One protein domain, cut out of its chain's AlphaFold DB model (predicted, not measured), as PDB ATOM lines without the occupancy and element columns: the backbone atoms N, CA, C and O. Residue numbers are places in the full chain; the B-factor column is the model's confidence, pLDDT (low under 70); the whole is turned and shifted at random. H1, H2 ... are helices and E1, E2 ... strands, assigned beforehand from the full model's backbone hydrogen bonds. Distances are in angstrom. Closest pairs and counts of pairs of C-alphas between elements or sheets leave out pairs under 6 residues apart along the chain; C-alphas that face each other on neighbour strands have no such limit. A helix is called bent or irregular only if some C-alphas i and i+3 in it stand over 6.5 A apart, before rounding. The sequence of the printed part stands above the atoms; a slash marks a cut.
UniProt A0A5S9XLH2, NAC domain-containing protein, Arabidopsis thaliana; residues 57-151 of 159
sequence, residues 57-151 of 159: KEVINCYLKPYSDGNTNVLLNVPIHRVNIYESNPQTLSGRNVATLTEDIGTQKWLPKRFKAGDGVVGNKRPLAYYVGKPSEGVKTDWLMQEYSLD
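Overview. This is residues 57 to 151 of the 159 residues of the protein "NAC domain-containing protein" of Arabidopsis thaliana (UniProt A0A5S9XLH2). A long, bent two-stranded hairpin, E1 and E2, makes the spine of a loose structure, with helix H1 set crosswise at one end of it and the one-turn helix H2 near the bend of E2. Two long unnamed stretches make much of the rest: residues 69 to 89 lead from H1 to H2, and residues 94 to 122 loop from H2 back to the hairpin, where residues 111 to 112 pair with E1. The printed part has 95 residues, with 38 in named elements, in the order H1, H2, E1, E2; the class is mixed, helices and strands, and the sheet is antiparallel. It is loose, with a radius of gyration of the C-alphas of 16.2 A and spans of 42 by 31 by 19 A.

Arrangement. E1, residues 123 to 132, and E2, residues 139 to 150, form an antiparallel hairpin, with 159 degrees between their directions. N 126 and O 147 are 2.8 A apart and N 141 and O 130 are 2.9 A apart, both within hydrogen-bond range. E2 bends by 77 degrees at residue 142. The closest C-alphas of E2 and H1, residues 57 to 68, are those of Leu 150 and Ile 60, 7.2 A apart. The closest C-alphas of E2 and H2, residues 90 to 93, are those of Trp 143 and Pro 90, 7.1 A apart. H1 and H2 are apart. In H1, 6 of 8 O i to N i+4 pairs are within hydrogen-bond range; H2 is too short for such a pair.

Along the chain. H1 begins at C-alpha 57 (-17.461, -17.417, 48.343) and is 15.2 A long; it is only just irregular, with C-alphas 62 and 65 6.6 A apart. H2 is 4.9 A long. E1 is 29.2 A long. E2 is 30.7 A long and ends at C-alpha 150 (-6.436, -16.840, 47.622).

Size, cuts and confidence. The C-alphas farthest apart are those of Thr 100 and Asp 119, 47.3 A. The printed part has no cut. The links H1 to H2 and H2 to E1 are long, and E1 to E2 is short. The mean pLDDT of the printed part is 70.5; residues 71 to 79, 95 to 122 and 135 are under 70.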
ATOM      1  N   LYS A  57     -17.916 -17.442  46.944       83.25
ATOM      2  CA  LYS A  57     -17.461 -17.417  48.343       83.25
ATOM      3  C   LYS A  57     -17.290 -18.827  48.903       83.25
ATOM      4  O   LYS A  57     -16.362 -19.052  49.673       83.25
ATOM      5  N   GLU A  58     -18.156 -19.764  48.528       86.00
ATOM      6  CA  GLU A  58     -18.063 -21.172  48.922       86.00
ATOM      7  C   GLU A  58     -16.820 -21.814  48.322       86.00
ATOM      8  O   GLU A  58     -16.064 -22.428  49.069       86.00
ATOM      9  N   VAL A  59     -16.543 -21.601  47.026       86.06
ATOM     10  CA  VAL A  59     -15.302 -22.072  46.378       86.06
ATOM     11  C   VAL A  59     -14.073 -21.643  47.184       86.06
ATOM     12  O   VAL A  59     -13.206 -22.463  47.479       86.06
ATOM     13  N   ILE A  60     -14.021 -20.379  47.609       84.19
ATOM     14  CA  ILE A  60     -12.897 -19.839  48.377       84.19
ATOM     15  C   ILE A  60     -12.861 -20.390  49.814       84.19
ATOM     16  O   ILE A  60     -11.844 -20.934  50.238       84.19
ATOM     17  N   ASN A  61     -13.955 -20.276  50.568       81.44
ATOM     18  CA  ASN A  61     -13.967 -20.538  52.012       81.44
ATOM     19  C   ASN A  61     -14.089 -22.015  52.381       81.44
ATOM     20  O   ASN A  61     -13.559 -22.429  53.409       81.44
ATOM     21  N   CYS A  62     -14.820 -22.792  51.584       79.88
ATOM     22  CA  CYS A  62     -15.148 -24.182  51.890       79.88
ATOM     23  C   CYS A  62     -14.245 -25.171  51.149       79.88
ATOM     24  O   CYS A  62     -14.084 -26.291  51.624       79.88
ATOM     25  N   TYR A  63     -13.647 -24.770  50.020       82.69
ATOM     26  CA  TYR A  63     -12.799 -25.658  49.215       82.69
ATOM     27  C   TYR A  63     -11.343 -25.193  49.178       82.69
ATOM     28  O   TYR A  63     -10.454 -25.964  49.526       82.69
ATOM     29  N   LEU A  64     -11.072 -23.938  48.802       84.75
ATOM     30  CA  LEU A  64      -9.703 -23.479  48.550       84.75
ATOM     31  C   LEU A  64      -8.907 -23.165  49.830       84.75
ATOM     32  O   LEU A  64      -7.763 -23.593  49.954       84.75
ATOM     33  N   LYS A  65      -9.499 -22.452  50.793       81.94
ATOM     34  CA  LYS A  65      -8.848 -22.096  52.065       81.94
ATOM     35  C   LYS A  65      -8.556 -23.315  52.961       81.94
ATOM     36  O   LYS A  65      -7.424 -23.465  53.406       81.94
ATOM     37  N   PRO A  66      -9.492 -24.262  53.170       80.31
ATOM     38  CA  PRO A  66      -9.180 -25.479  53.920       80.31
ATOM     39  C   PRO A  66      -8.095 -26.319  53.232       80.31
ATOM     40  O   PRO A  66      -7.269 -26.935  53.903       80.31
ATOM     41  N   TYR A  67      -8.055 -26.296  51.892       80.81
ATOM     42  CA  TYR A  67      -7.001 -26.944  51.115       80.81
ATOM     43  C   TYR A  67      -5.623 -26.299  51.332       80.81
ATOM     44  O   TYR A  67      -4.645 -27.031  51.476       80.81
ATOM     45  N   SER A  68      -5.526 -24.963  51.382       78.25
ATOM     46  CA  SER A  68      -4.255 -24.271  51.654       78.25
ATOM     47  C   SER A  68      -3.758 -24.490  53.079       78.25
ATOM     48  O   SER A  68      -2.558 -24.637  53.291       78.25
ATOM     49  N   ASP A  69      -4.678 -24.556  54.038       76.19
ATOM     50  CA  ASP A  69      -4.366 -24.659  55.466       76.19
ATOM     51  C   ASP A  69      -4.013 -26.103  55.890       76.19
ATOM     52  O   ASP A  69      -3.818 -26.384  57.072       76.19
ATOM     53  N   GLY A  70      -3.967 -27.048  54.942       71.06
ATOM     54  CA  GLY A  70      -3.741 -28.474  55.207       71.06
ATOM     55  C   GLY A  70      -4.918 -29.170  55.903       71.06
ATOM     56  O   GLY A  70      -4.851 -30.362  56.195       71.06
ATOM     57  N   ASN A  71      -6.019 -28.453  56.136       68.38
ATOM     58  CA  ASN A  71      -7.238 -28.963  56.741       68.38
ATOM     59  C   ASN A  71      -8.156 -29.547  55.658       68.38
ATOM     60  O   ASN A  71      -9.206 -28.993  55.330       68.38
ATOM     61  N   THR A  72      -7.764 -30.686  55.087       62.69
ATOM     62  CA  THR A  72      -8.593 -31.439  54.136       62.69
ATOM     63  C   THR A  72      -9.691 -32.199  54.884       62.69
ATOM     64  O   THR A  72      -9.731 -33.430  54.884       62.69
ATOM     65  N   ASN A  73     -10.554 -31.486  55.607       54.62
ATOM     66  CA  ASN A  73     -11.633 -32.099  56.367       54.62
ATOM     67  C   ASN A  73     -12.715 -32.623  55.405       54.62
ATOM     68  O   ASN A  73     -13.557 -31.860  54.943       54.62
ATOM     69  N   VAL A  74     -12.593 -33.906  55.041       51.47
ATOM     70  CA  VAL A  74     -13.549 -35.047  55.041       51.47
ATOM     71  C   VAL A  74     -15.052 -34.824  54.743       51.47
ATOM     72  O   VAL A  74     -15.742 -35.778  54.409       51.47
ATOM     73  N   LEU A  75     -15.600 -33.612  54.813       51.88
ATOM     74  CA  LEU A  75     -17.043 -33.344  54.702       51.88
ATOM     75  C   LEU A  75     -17.565 -33.260  53.269       51.88
ATOM     76  O   LEU A  75     -18.770 -33.274  53.036       51.88
ATOM     77  N   LEU A  76     -16.668 -33.157  52.301       55.69
ATOM     78  CA  LEU A  76     -17.027 -33.006  50.908       55.69
ATOM     79  C   LEU A  76     -16.452 -34.211  50.181       55.69
ATOM     80  O   LEU A  76     -15.354 -34.146  49.639       55.69
ATOM     81  N   ASN A  77     -17.223 -35.299  50.098       58.97
ATOM     82  CA  ASN A  77     -17.042 -36.363  49.098       58.97
ATOM     83  C   ASN A  77     -17.203 -35.829  47.650       58.97
ATOM     84  O   ASN A  77     -17.636 -36.543  46.749       58.97
ATOM     85  N   VAL A  78     -16.895 -34.551  47.418       65.81
ATOM     86  CA  VAL A  78     -16.903 -33.894  46.125       65.81
ATOM     87  C   VAL A  78     -15.609 -34.293  45.413       65.81
ATOM     88  O   VAL A  78     -14.522 -34.067  45.948       65.81
ATOM     89  N   PRO A  79     -15.692 -34.861  44.201       69.31
ATOM     90  CA  PRO A  79     -14.534 -35.336  43.454       69.31
ATOM     91  C   PRO A  79     -13.767 -34.167  42.808       69.31
ATOM     92  O   PRO A  79     -13.767 -33.993  41.587       69.31
ATOM     93  N   ILE A  80     -13.107 -33.338  43.621       79.00
ATOM     94  CA  ILE A  80     -12.166 -32.319  43.136       79.00
ATOM     95  C   ILE A  80     -10.802 -32.984  42.946       79.00
ATOM     96  O   ILE A  80     -10.112 -33.323  43.907       79.00
ATOM     97  N   HIS A  81     -10.423 -33.188  41.688       80.38
ATOM     98  CA  HIS A  81      -9.190 -33.877  41.323       80.38
ATOM     99  C   HIS A  81      -7.983 -32.933  41.374       80.38
ATOM    100  O   HIS A  81      -8.070 -31.766  40.990       80.38
ATOM    101  N   ARG A  82      -6.831 -33.454  41.809       80.44
ATOM    102  CA  ARG A  82      -5.549 -32.735  41.796       80.44
ATOM    103  C   ARG A  82      -4.845 -33.003  40.467       80.44
ATOM    104  O   ARG A  82      -4.322 -34.092  40.266       80.44
ATOM    105  N   VAL A  83      -4.854 -32.027  39.563       82.00
ATOM    106  CA  VAL A  83      -4.246 -32.137  38.225       82.00
ATOM    107  C   VAL A  83      -3.500 -30.844  37.897       82.00
ATOM    108  O   VAL A  83      -3.965 -29.762  38.256       82.00
ATOM    109  N   ASN A  84      -2.360 -30.936  37.200       81.31
ATOM    110  CA  ASN A  84      -1.727 -29.761  36.606       81.31
ATOM    111  C   ASN A  84      -2.488 -29.349  35.343       81.31
ATOM    112  O   ASN A  84      -2.317 -29.896  34.254       81.31
ATOM    113  N   ILE A  85      -3.359 -28.369  35.515       83.25
ATOM    114  CA  ILE A  85      -4.280 -27.904  34.484       83.25
ATOM    115  C   ILE A  85      -3.549 -27.205  33.320       83.25
ATOM    116  O   ILE A  85      -4.039 -27.220  32.192       83.25
ATOM    117  N   TYR A  86      -2.377 -26.615  33.567       76.62
ATOM    118  CA  TYR A  86      -1.635 -25.832  32.570       76.62
ATOM    119  C   TYR A  86      -0.894 -26.679  31.538       76.62
ATOM    120  O   TYR A  86      -0.610 -26.202  30.445       76.62
ATOM    121  N   GLU A  87      -0.624 -27.932  31.879       77.06
ATOM    122  CA  GLU A  87       0.008 -28.919  30.999       77.06
ATOM    123  C   GLU A  87      -1.028 -29.857  30.362       77.06
ATOM    124  O   GLU A  87      -0.685 -30.754  29.595       77.06
ATOM    125  N   SER A  88      -2.312 -29.659  30.677       77.31
ATOM    126  CA  SER A  88      -3.403 -30.530  30.249       77.31
ATOM    127  C   SER A  88      -4.224 -29.906  29.120       77.31
ATOM    128  O   SER A  88      -4.537 -28.715  29.128       77.31
ATOM    129  N   ASN A  89      -4.658 -30.736  28.170       79.56
ATOM    130  CA  ASN A  89      -5.670 -30.354  27.184       79.56
ATOM    131  C   ASN A  89      -7.058 -30.362  27.861       79.56
ATOM    132  O   ASN A  89      -7.410 -31.336  28.526       79.56
ATOM    133  N   PRO A  90      -7.900 -29.330  27.696       82.81
ATOM    134  CA  PRO A  90      -9.232 -29.325  28.299       82.81
ATOM    135  C   PRO A  90     -10.120 -30.517  27.885       82.81
ATOM    136  O   PRO A  90     -10.960 -30.960  28.670       82.81
ATOM    137  N   GLN A  91      -9.905 -31.104  26.703       80.62
ATOM    138  CA  GLN A  91     -10.598 -32.328  26.292       80.62
ATOM    139  C   GLN A  91     -10.254 -33.516  27.202       80.62
ATOM    140  O   GLN A  91     -11.170 -34.227  27.625       80.62
ATOM    141  N   THR A  92      -8.980 -33.679  27.581       79.19
ATOM    142  CA  THR A  92      -8.548 -34.758  28.485       79.19
ATOM    143  C   THR A  92      -9.055 -34.530  29.907       79.19
ATOM    144  O   THR A  92      -9.480 -35.481  30.559       79.19
ATOM    145  N   LEU A  93      -9.130 -33.270  30.358       80.06
ATOM    146  CA  LEU A  93      -9.713 -32.908  31.659       80.06
ATOM    147  C   LEU A  93     -11.208 -33.250  31.762       80.06
ATOM    148  O   LEU A  93     -11.697 -33.538  32.850       80.06
ATOM    149  N   SER A  94     -11.941 -33.245  30.642       77.62
ATOM    150  CA  SER A  94     -13.368 -33.605  30.615       77.62
ATOM    151  C   SER A  94     -13.652 -35.110  30.567       77.62
ATOM    152  O   SER A  94     -14.816 -35.504  30.542       77.62
ATOM    153  N   GLY A  95     -12.615 -35.956  30.513       69.94
ATOM    154  CA  GLY A  95     -12.771 -37.405  30.350       69.94
ATOM    155  C   GLY A  95     -13.221 -37.831  28.948       69.94
ATOM    156  O   GLY A  95     -13.617 -38.978  28.749       69.94
ATOM    157  N   ARG A  96     -13.169 -36.932  27.954       59.22
ATOM    158  CA  ARG A  96     -13.389 -37.291  26.548       59.22
ATOM    159  C   ARG A  96     -12.079 -37.809  25.960       59.22
ATOM    160  O   ARG A  96     -11.137 -37.045  25.772       59.22
ATOM    161  N   ASN A  97     -12.030 -39.107  25.661       51.75
ATOM    162  CA  ASN A  97     -10.932 -39.708  24.906       51.75
ATOM    163  C   ASN A  97     -10.903 -39.122  23.492       51.75
ATOM    164  O   ASN A  97     -11.763 -39.441  22.673       51.75
ATOM    165  N   VAL A  98      -9.911 -38.284  23.203       54.56
ATOM    166  CA  VAL A  98      -9.605 -37.834  21.841       54.56
ATOM    167  C   VAL A  98      -8.280 -38.475  21.446       54.56
ATOM    168  O   VAL A  98      -7.218 -37.865  21.505       54.56
ATOM    169  N   ALA A  99      -8.336 -39.767  21.118       42.88
ATOM    170  CA  ALA A  99      -7.313 -40.359  20.270       42.88
ATOM    171  C   ALA A  99      -7.468 -39.716  18.886       42.88
ATOM    172  O   ALA A  99      -8.588 -39.632  18.390       42.88
ATOM    173  N   THR A 100      -6.364 -39.314  18.260       46.44
ATOM    174  CA  THR A 100      -6.289 -38.506  17.024       46.44
ATOM    175  C   THR A 100      -6.327 -37.004  17.293       46.44
ATOM    176  O   THR A 100      -7.391 -36.407  17.382       46.44
ATOM    177  N   LEU A 101      -5.145 -36.412  17.456       44.97
ATOM    178  CA  LEU A 101      -4.686 -35.185  16.786       44.97
ATOM    179  C   LEU A 101      -3.262 -34.914  17.293       44.97
ATOM    180  O   LEU A 101      -2.993 -34.040  18.115       44.97
ATOM    181  N   THR A 102      -2.346 -35.769  16.845       49.31
ATOM    182  CA  THR A 102      -0.916 -35.473  16.792       49.31
ATOM    183  C   THR A 102      -0.683 -34.546  15.611       49.31
ATOM    184  O   THR A 102      -0.442 -35.027  14.514       49.31
ATOM    185  N   GLU A 103      -0.770 -33.240  15.823       46.12
ATOM    186  CA  GLU A 103      -0.189 -32.256  14.908       46.12
ATOM    187  C   GLU A 103      -0.006 -30.927  15.648       46.12
ATOM    188  O   GLU A 103      -0.968 -30.294  16.081       46.12
ATOM    189  N   ASP A 104       1.265 -30.563  15.848       47.00
ATOM    190  CA  ASP A 104       1.786 -29.211  16.069       47.00
ATOM    191  C   ASP A 104       0.877 -28.235  16.829       47.00
ATOM    192  O   ASP A 104       0.466 -27.177  16.343       47.00
ATOM    193  N   ILE A 105       0.613 -28.558  18.091       50.97
ATOM    194  CA  ILE A 105      -0.069 -27.667  19.032       50.97
ATOM    195  C   ILE A 105       0.889 -26.554  19.461       50.97
ATOM    196  O   ILE A 105       1.536 -26.598  20.506       50.97
ATOM    197  N   GLY A 106       0.970 -25.537  18.601       44.28
ATOM    198  CA  GLY A 106       1.518 -24.225  18.917       44.28
ATOM    199  C   GLY A 106       1.004 -23.712  20.265       44.28
ATOM    200  O   GLY A 106      -0.057 -24.109  20.742       44.28
ATOM    201  N   THR A 107       1.821 -22.869  20.893       47.31
ATOM    202  CA  THR A 107       1.776 -22.467  22.304       47.31
ATOM    203  C   THR A 107       0.364 -22.367  22.895       47.31
ATOM    204  O   THR A 107      -0.342 -21.370  22.748       47.31
ATOM    205  N   GLN A 108      -0.004 -23.410  23.631       54.31
ATOM    206  CA  GLN A 108      -1.237 -23.516  24.397       54.31
ATOM    207  C   GLN A 108      -1.143 -22.575  25.604       54.31
ATOM    208  O   GLN A 108      -0.230 -22.701  26.419       54.31
ATOM    209  N   LYS A 109      -2.042 -21.589  25.725       62.62
ATOM    210  CA  LYS A 109      -1.982 -20.639  26.845       62.62
ATOM    211  C   LYS A 109      -3.359 -20.173  27.288       62.62
ATOM    212  O   LYS A 109      -4.099 -19.544  26.539       62.62
ATOM    213  N   TRP A 110      -3.656 -20.421  28.555       60.25
ATOM    214  CA  TRP A 110      -4.787 -19.829  29.249       60.25
ATOM    215  C   TRP A 110      -4.520 -18.334  29.501       60.25
ATOM    216  O   TRP A 110      -3.523 -17.973  30.133       60.25
ATOM    217  N   LEU A 111      -5.386 -17.447  28.994       57.88
ATOM    218  CA  LEU A 111      -5.222 -15.992  29.137       57.88
ATOM    219  C   LEU A 111      -6.187 -15.388  30.164       57.88
ATOM    220  O   LEU A 111      -7.388 -15.615  30.058       57.88
ATOM    221  N   PRO A 112      -5.703 -14.566  31.109       52.41
ATOM    222  CA  PRO A 112      -6.539 -14.019  32.166       52.41
ATOM    223  C   PRO A 112      -7.510 -12.929  31.711       52.41
ATOM    224  O   PRO A 112      -7.134 -11.992  31.011       52.41
ATOM    225  N   LYS A 113      -8.731 -12.967  32.246       45.75
ATOM    226  CA  LYS A 113      -9.712 -11.874  32.219       45.75
ATOM    227  C   LYS A 113      -9.916 -11.347  33.647       45.75
ATOM    228  O   LYS A 113      -9.999 -12.133  34.578       45.75
ATOM    229  N   ARG A 114      -9.940 -10.030  33.874       44.88
ATOM    230  CA  ARG A 114     -10.059  -9.455  35.235       44.88
ATOM    231  C   ARG A 114     -11.489  -8.986  35.508       44.88
ATOM    232  O   ARG A 114     -12.066  -8.299  34.673       44.88
ATOM    233  N   PHE A 115     -12.014  -9.300  36.692       49.16
ATOM    234  CA  PHE A 115     -13.243  -8.729  37.253       49.16
ATOM    235  C   PHE A 115     -12.951  -8.198  38.662       49.16
ATOM    236  O   PHE A 115     -12.085  -8.740  39.346       49.16
ATOM    237  N   LYS A 116     -13.626  -7.125  39.091       45.50
ATOM    238  CA  LYS A 116     -13.486  -6.607  40.459       45.50
ATOM    239  C   LYS A 116     -14.428  -7.374  41.385       45.50
ATOM    240  O   LYS A 116     -15.639  -7.317  41.197       45.50
ATOM    241  N   ALA A 117     -13.870  -8.088  42.358       48.00
ATOM    242  CA  ALA A 117     -14.628  -8.598  43.493       48.00
ATOM    243  C   ALA A 117     -14.951  -7.425  44.437       48.00
ATOM    244  O   ALA A 117     -14.109  -6.549  44.633       48.00
ATOM    245  N   GLY A 118     -16.183  -7.369  44.950       47.69
ATOM    246  CA  GLY A 118     -16.623  -6.334  45.893       47.69
ATOM    247  C   GLY A 118     -15.841  -6.364  47.211       47.69
ATOM    248  O   GLY A 118     -15.267  -7.391  47.570       47.69
ATOM    249  N   ASP A 119     -15.827  -5.219  47.894       47.25
ATOM    250  CA  ASP A 119     -15.052  -4.929  49.108       47.25
ATOM    251  C   ASP A 119     -15.151  -6.035  50.179       47.25
ATOM    252  O   ASP A 119     -16.248  -6.463  50.542       47.25
ATOM    253  N   GLY A 120     -13.997  -6.499  50.683       54.88
ATOM    254  CA  GLY A 120     -13.874  -7.647  51.603       54.88
ATOM    255  C   GLY A 120     -13.307  -8.924  50.963       54.88
ATOM    256  O   GLY A 120     -13.735 -10.030  51.293       54.88
ATOM    257  N   VAL A 121     -12.389  -8.766  50.007       58.78
ATOM    258  CA  VAL A 121     -11.896  -9.810  49.095       58.78
ATOM    259  C   VAL A 121     -11.182 -10.941  49.857       58.78
ATOM    260  O   VAL A 121     -10.138 -10.737  50.462       58.78
ATOM    261  N   VAL A 122     -11.771 -12.143  49.842       64.56
ATOM    262  CA  VAL A 122     -11.181 -13.376  50.419       64.56
ATOM    263  C   VAL A 122     -10.362 -14.153  49.365       64.56
ATOM    264  O   VAL A 122      -9.689 -15.133  49.674       64.56
ATOM    265  N   GLY A 123     -10.410 -13.718  48.105       74.00
ATOM    266  CA  GLY A 123      -9.673 -14.297  46.988       74.00
ATOM    267  C   GLY A 123     -10.077 -13.707  45.635       74.00
ATOM    268  O   GLY A 123     -11.067 -12.982  45.514       74.00
ATOM    269  N   ASN A 124      -9.330 -14.064  44.592       81.00
ATOM    270  CA  ASN A 124      -9.543 -13.611  43.222       81.00
ATOM    271  C   ASN A 124     -10.238 -14.676  42.373       81.00
ATOM    272  O   ASN A 124     -10.002 -15.871  42.539       81.00
ATOM    273  N   LYS A 125     -11.021 -14.222  41.389       83.38
ATOM    274  CA  LYS A 125     -11.599 -15.052  40.326       83.38
ATOM    275  C   LYS A 125     -11.209 -14.496  38.961       83.38
ATOM    276  O   LYS A 125     -11.471 -13.331  38.657       83.38
ATOM    277  N   ARG A 126     -10.610 -15.334  38.119       82.69
ATOM    278  CA  ARG A 126     -10.048 -14.945  36.822       82.69
ATOM    279  C   ARG A 126     -10.488 -15.942  35.752       82.69
ATOM    280  O   ARG A 126     -10.096 -17.101  35.831       82.69
ATOM    281  N   PRO A 127     -11.314 -15.558  34.762       83.88
ATOM    282  CA  PRO A 127     -11.580 -16.446  33.646       83.88
ATOM    283  C   PRO A 127     -10.362 -16.595  32.756       83.88
ATOM    284  O   PRO A 127      -9.631 -15.625  32.544       83.88
ATOM    285  N   LEU A 128     -10.219 -17.776  32.170       84.56
ATOM    286  CA  LEU A 128      -9.251 -18.048  31.133       84.56
ATOM    287  C   LEU A 128      -9.943 -18.729  29.958       84.56
ATOM    288  O   LEU A 128     -10.801 -19.581  30.156       84.56
ATOM    289  N   ALA A 129      -9.600 -18.329  28.736       84.94
ATOM    290  CA  ALA A 129     -10.064 -18.991  27.519       84.94
ATOM    291  C   ALA A 129      -8.930 -19.824  26.921       84.94
ATOM    292  O   ALA A 129      -7.764 -19.433  27.019       84.94
ATOM    293  N   TYR A 130      -9.284 -20.947  26.305       80.94
ATOM    294  CA  TYR A 130      -8.327 -21.820  25.635       80.94
ATOM    295  C   TYR A 130      -8.243 -21.494  24.141       80.94
ATOM    296  O   TYR A 130      -9.267 -21.309  23.472       80.94
ATOM    297  N   TYR A 131      -7.019 -21.453  23.623       84.06
ATOM    298  CA  TYR A 131      -6.704 -21.202  22.218       84.06
ATOM    299  C   TYR A 131      -5.907 -22.382  21.664       84.06
ATOM    300  O   TYR A 131      -5.056 -22.932  22.364       84.06
ATOM    301  N   VAL A 132      -6.177 -22.751  20.413       81.25
ATOM    302  CA  VAL A 132      -5.443 -23.794  19.683       81.25
ATOM    303  C   VAL A 132      -4.603 -23.137  18.592       81.25
ATOM    304  O   VAL A 132      -5.108 -22.291  17.853       81.25
ATOM    305  N   GLY A 133      -3.333 -23.531  18.483       74.56
ATOM    306  CA  GLY A 133      -2.391 -23.016  17.485       74.56
ATOM    307  C   GLY A 133      -1.388 -22.004  18.050       74.56
ATOM    308  O   GLY A 133      -1.299 -21.780  19.254       74.56
ATOM    309  N   LYS A 134      -0.573 -21.407  17.174       71.44
ATOM    310  CA  LYS A 134       0.517 -20.491  17.565       71.44
ATOM    311  C   LYS A 134      -0.037 -19.166  18.124       71.44
ATOM    312  O   LYS A 134      -1.059 -18.707  17.632       71.44
ATOM    313  N   PRO A 135       0.646 -18.475  19.059       64.00
ATOM    314  CA  PRO A 135       0.163 -17.221  19.660       64.00
ATOM    315  C   PRO A 135      -0.246 -16.119  18.678       64.00
ATOM    316  O   PRO A 135      -1.110 -15.311  19.001       64.00
ATOM    317  N   SER A 136       0.376 -16.071  17.498       71.31
ATOM    318  CA  SER A 136       0.084 -15.088  16.450       71.31
ATOM    319  C   SER A 136      -1.145 -15.428  15.600       71.31
ATOM    320  O   SER A 136      -1.698 -14.533  14.974       71.31
ATOM    321  N   GLU A 137      -1.570 -16.695  15.569       79.00
ATOM    322  CA  GLU A 137      -2.612 -17.221  14.664       79.00
ATOM    323  C   GLU A 137      -3.662 -18.078  15.399       79.00
ATOM    324  O   GLU A 137      -4.495 -18.735  14.780       79.00
ATOM    325  N   GLY A 138      -3.607 -18.112  16.730       76.69
ATOM    326  CA  GLY A 138      -4.375 -19.045  17.542       76.69
ATOM    327  C   GLY A 138      -5.878 -18.813  17.429       76.69
ATOM    328  O   GLY A 138      -6.368 -17.693  17.591       76.69
ATOM    329  N   VAL A 139      -6.629 -19.893  17.220       83.19
ATOM    330  CA  VAL A 139      -8.091 -19.858  17.156       83.19
ATOM    331  C   VAL A 139      -8.654 -20.050  18.560       83.19
ATOM    332  O   VAL A 139      -8.317 -21.007  19.265       83.19
ATOM    333  N   LYS A 140      -9.519 -19.123  18.980       82.75
ATOM    334  CA  LYS A 140     -10.231 -19.215  20.257       82.75
ATOM    335  C   LYS A 140     -11.201 -20.396  20.221       82.75
ATOM    336  O   LYS A 140     -11.992 -20.508  19.291       82.75
ATOM    337  N   THR A 141     -11.182 -21.222  21.259       86.75
ATOM    338  CA  THR A 141     -12.147 -22.317  21.435       86.75
ATOM    339  C   THR A 141     -13.285 -21.927  22.382       86.75
ATOM    340  O   THR A 141     -13.246 -20.878  23.032       86.75
ATOM    341  N   ASP A 142     -14.271 -22.812  22.511       86.31
ATOM    342  CA  ASP A 142     -15.382 -22.661  23.460       86.31
ATOM    343  C   ASP A 142     -15.012 -23.038  24.903       86.31
ATOM    344  O   ASP A 142     -15.813 -22.870  25.824       86.31
ATOM    345  N   TRP A 143     -13.794 -23.533  25.135       87.12
ATOM    346  CA  TRP A 143     -13.342 -23.877  26.477       87.12
ATOM    347  C   TRP A 143     -13.046 -22.626  27.301       87.12
ATOM    348  O   TRP A 143     -12.222 -21.777  26.943       87.12
ATOM    349  N   LEU A 144     -13.695 -22.567  28.462       87.25
ATOM    350  CA  LEU A 144     -13.525 -21.535  29.471       87.25
ATOM    351  C   LEU A 144     -13.153 -22.183  30.805       87.25
ATOM    352  O   LEU A 144     -13.740 -23.179  31.217       87.25
ATOM    353  N   MET A 145     -12.216 -21.563  31.503       88.62
ATOM    354  CA  MET A 145     -11.806 -21.889  32.859       88.62
ATOM    355  C   MET A 145     -12.093 -20.721  33.783       88.62
ATOM    356  O   MET A 145     -12.031 -19.568  33.361       88.62
ATOM    357  N   GLN A 146     -12.364 -21.008  35.050       88.81
ATOM    358  CA  GLN A 146     -12.383 -20.012  36.114       88.81
ATOM    359  C   GLN A 146     -11.314 -20.396  37.128       88.81
ATOM    360  O   GLN A 146     -11.459 -21.377  37.849       88.81
ATOM    361  N   GLU A 147     -10.223 -19.640  37.149       88.75
ATOM    362  CA  GLU A 147      -9.198 -19.775  38.173       88.75
ATOM    363  C   GLU A 147      -9.629 -19.001  39.414       88.75
ATOM    364  O   GLU A 147      -9.985 -17.821  39.328       88.75
ATOM    365  N   TYR A 148      -9.568 -19.675  40.557       87.50
ATOM    366  CA  TYR A 148      -9.738 -19.078  41.873       87.50
ATOM    367  C   TYR A 148      -8.385 -19.086  42.582       87.50
ATOM    368  O   TYR A 148      -7.718 -20.120  42.619       87.50
ATOM    369  N   SER A 149      -7.980 -17.954  43.149       86.19
ATOM    370  CA  SER A 149      -6.773 -17.856  43.972       86.19
ATOM    371  C   SER A 149      -7.085 -17.183  45.299       86.19
ATOM    372  O   SER A 149      -7.980 -16.346  45.383       86.19
ATOM    373  N   LEU A 150      -6.361 -17.553  46.352       83.94
ATOM    374  CA  LEU A 150      -6.436 -16.840  47.622       83.94
ATOM    375  C   LEU A 150      -5.605 -15.570  47.518       83.94
ATOM    376  O   LEU A 150      -4.509 -15.580  46.951       83.94
ATOM    377  N   ASP A 151      -6.113 -14.486  48.090       77.75
ATOM    378  CA  ASP A 151      -5.258 -13.345  48.351       77.75
ATOM    379  C   ASP A 151      -4.282 -13.754  49.443       77.75
ATOM    380  O   ASP A 151      -4.679 -14.113  50.555       77.75
TER     381      ASP A 151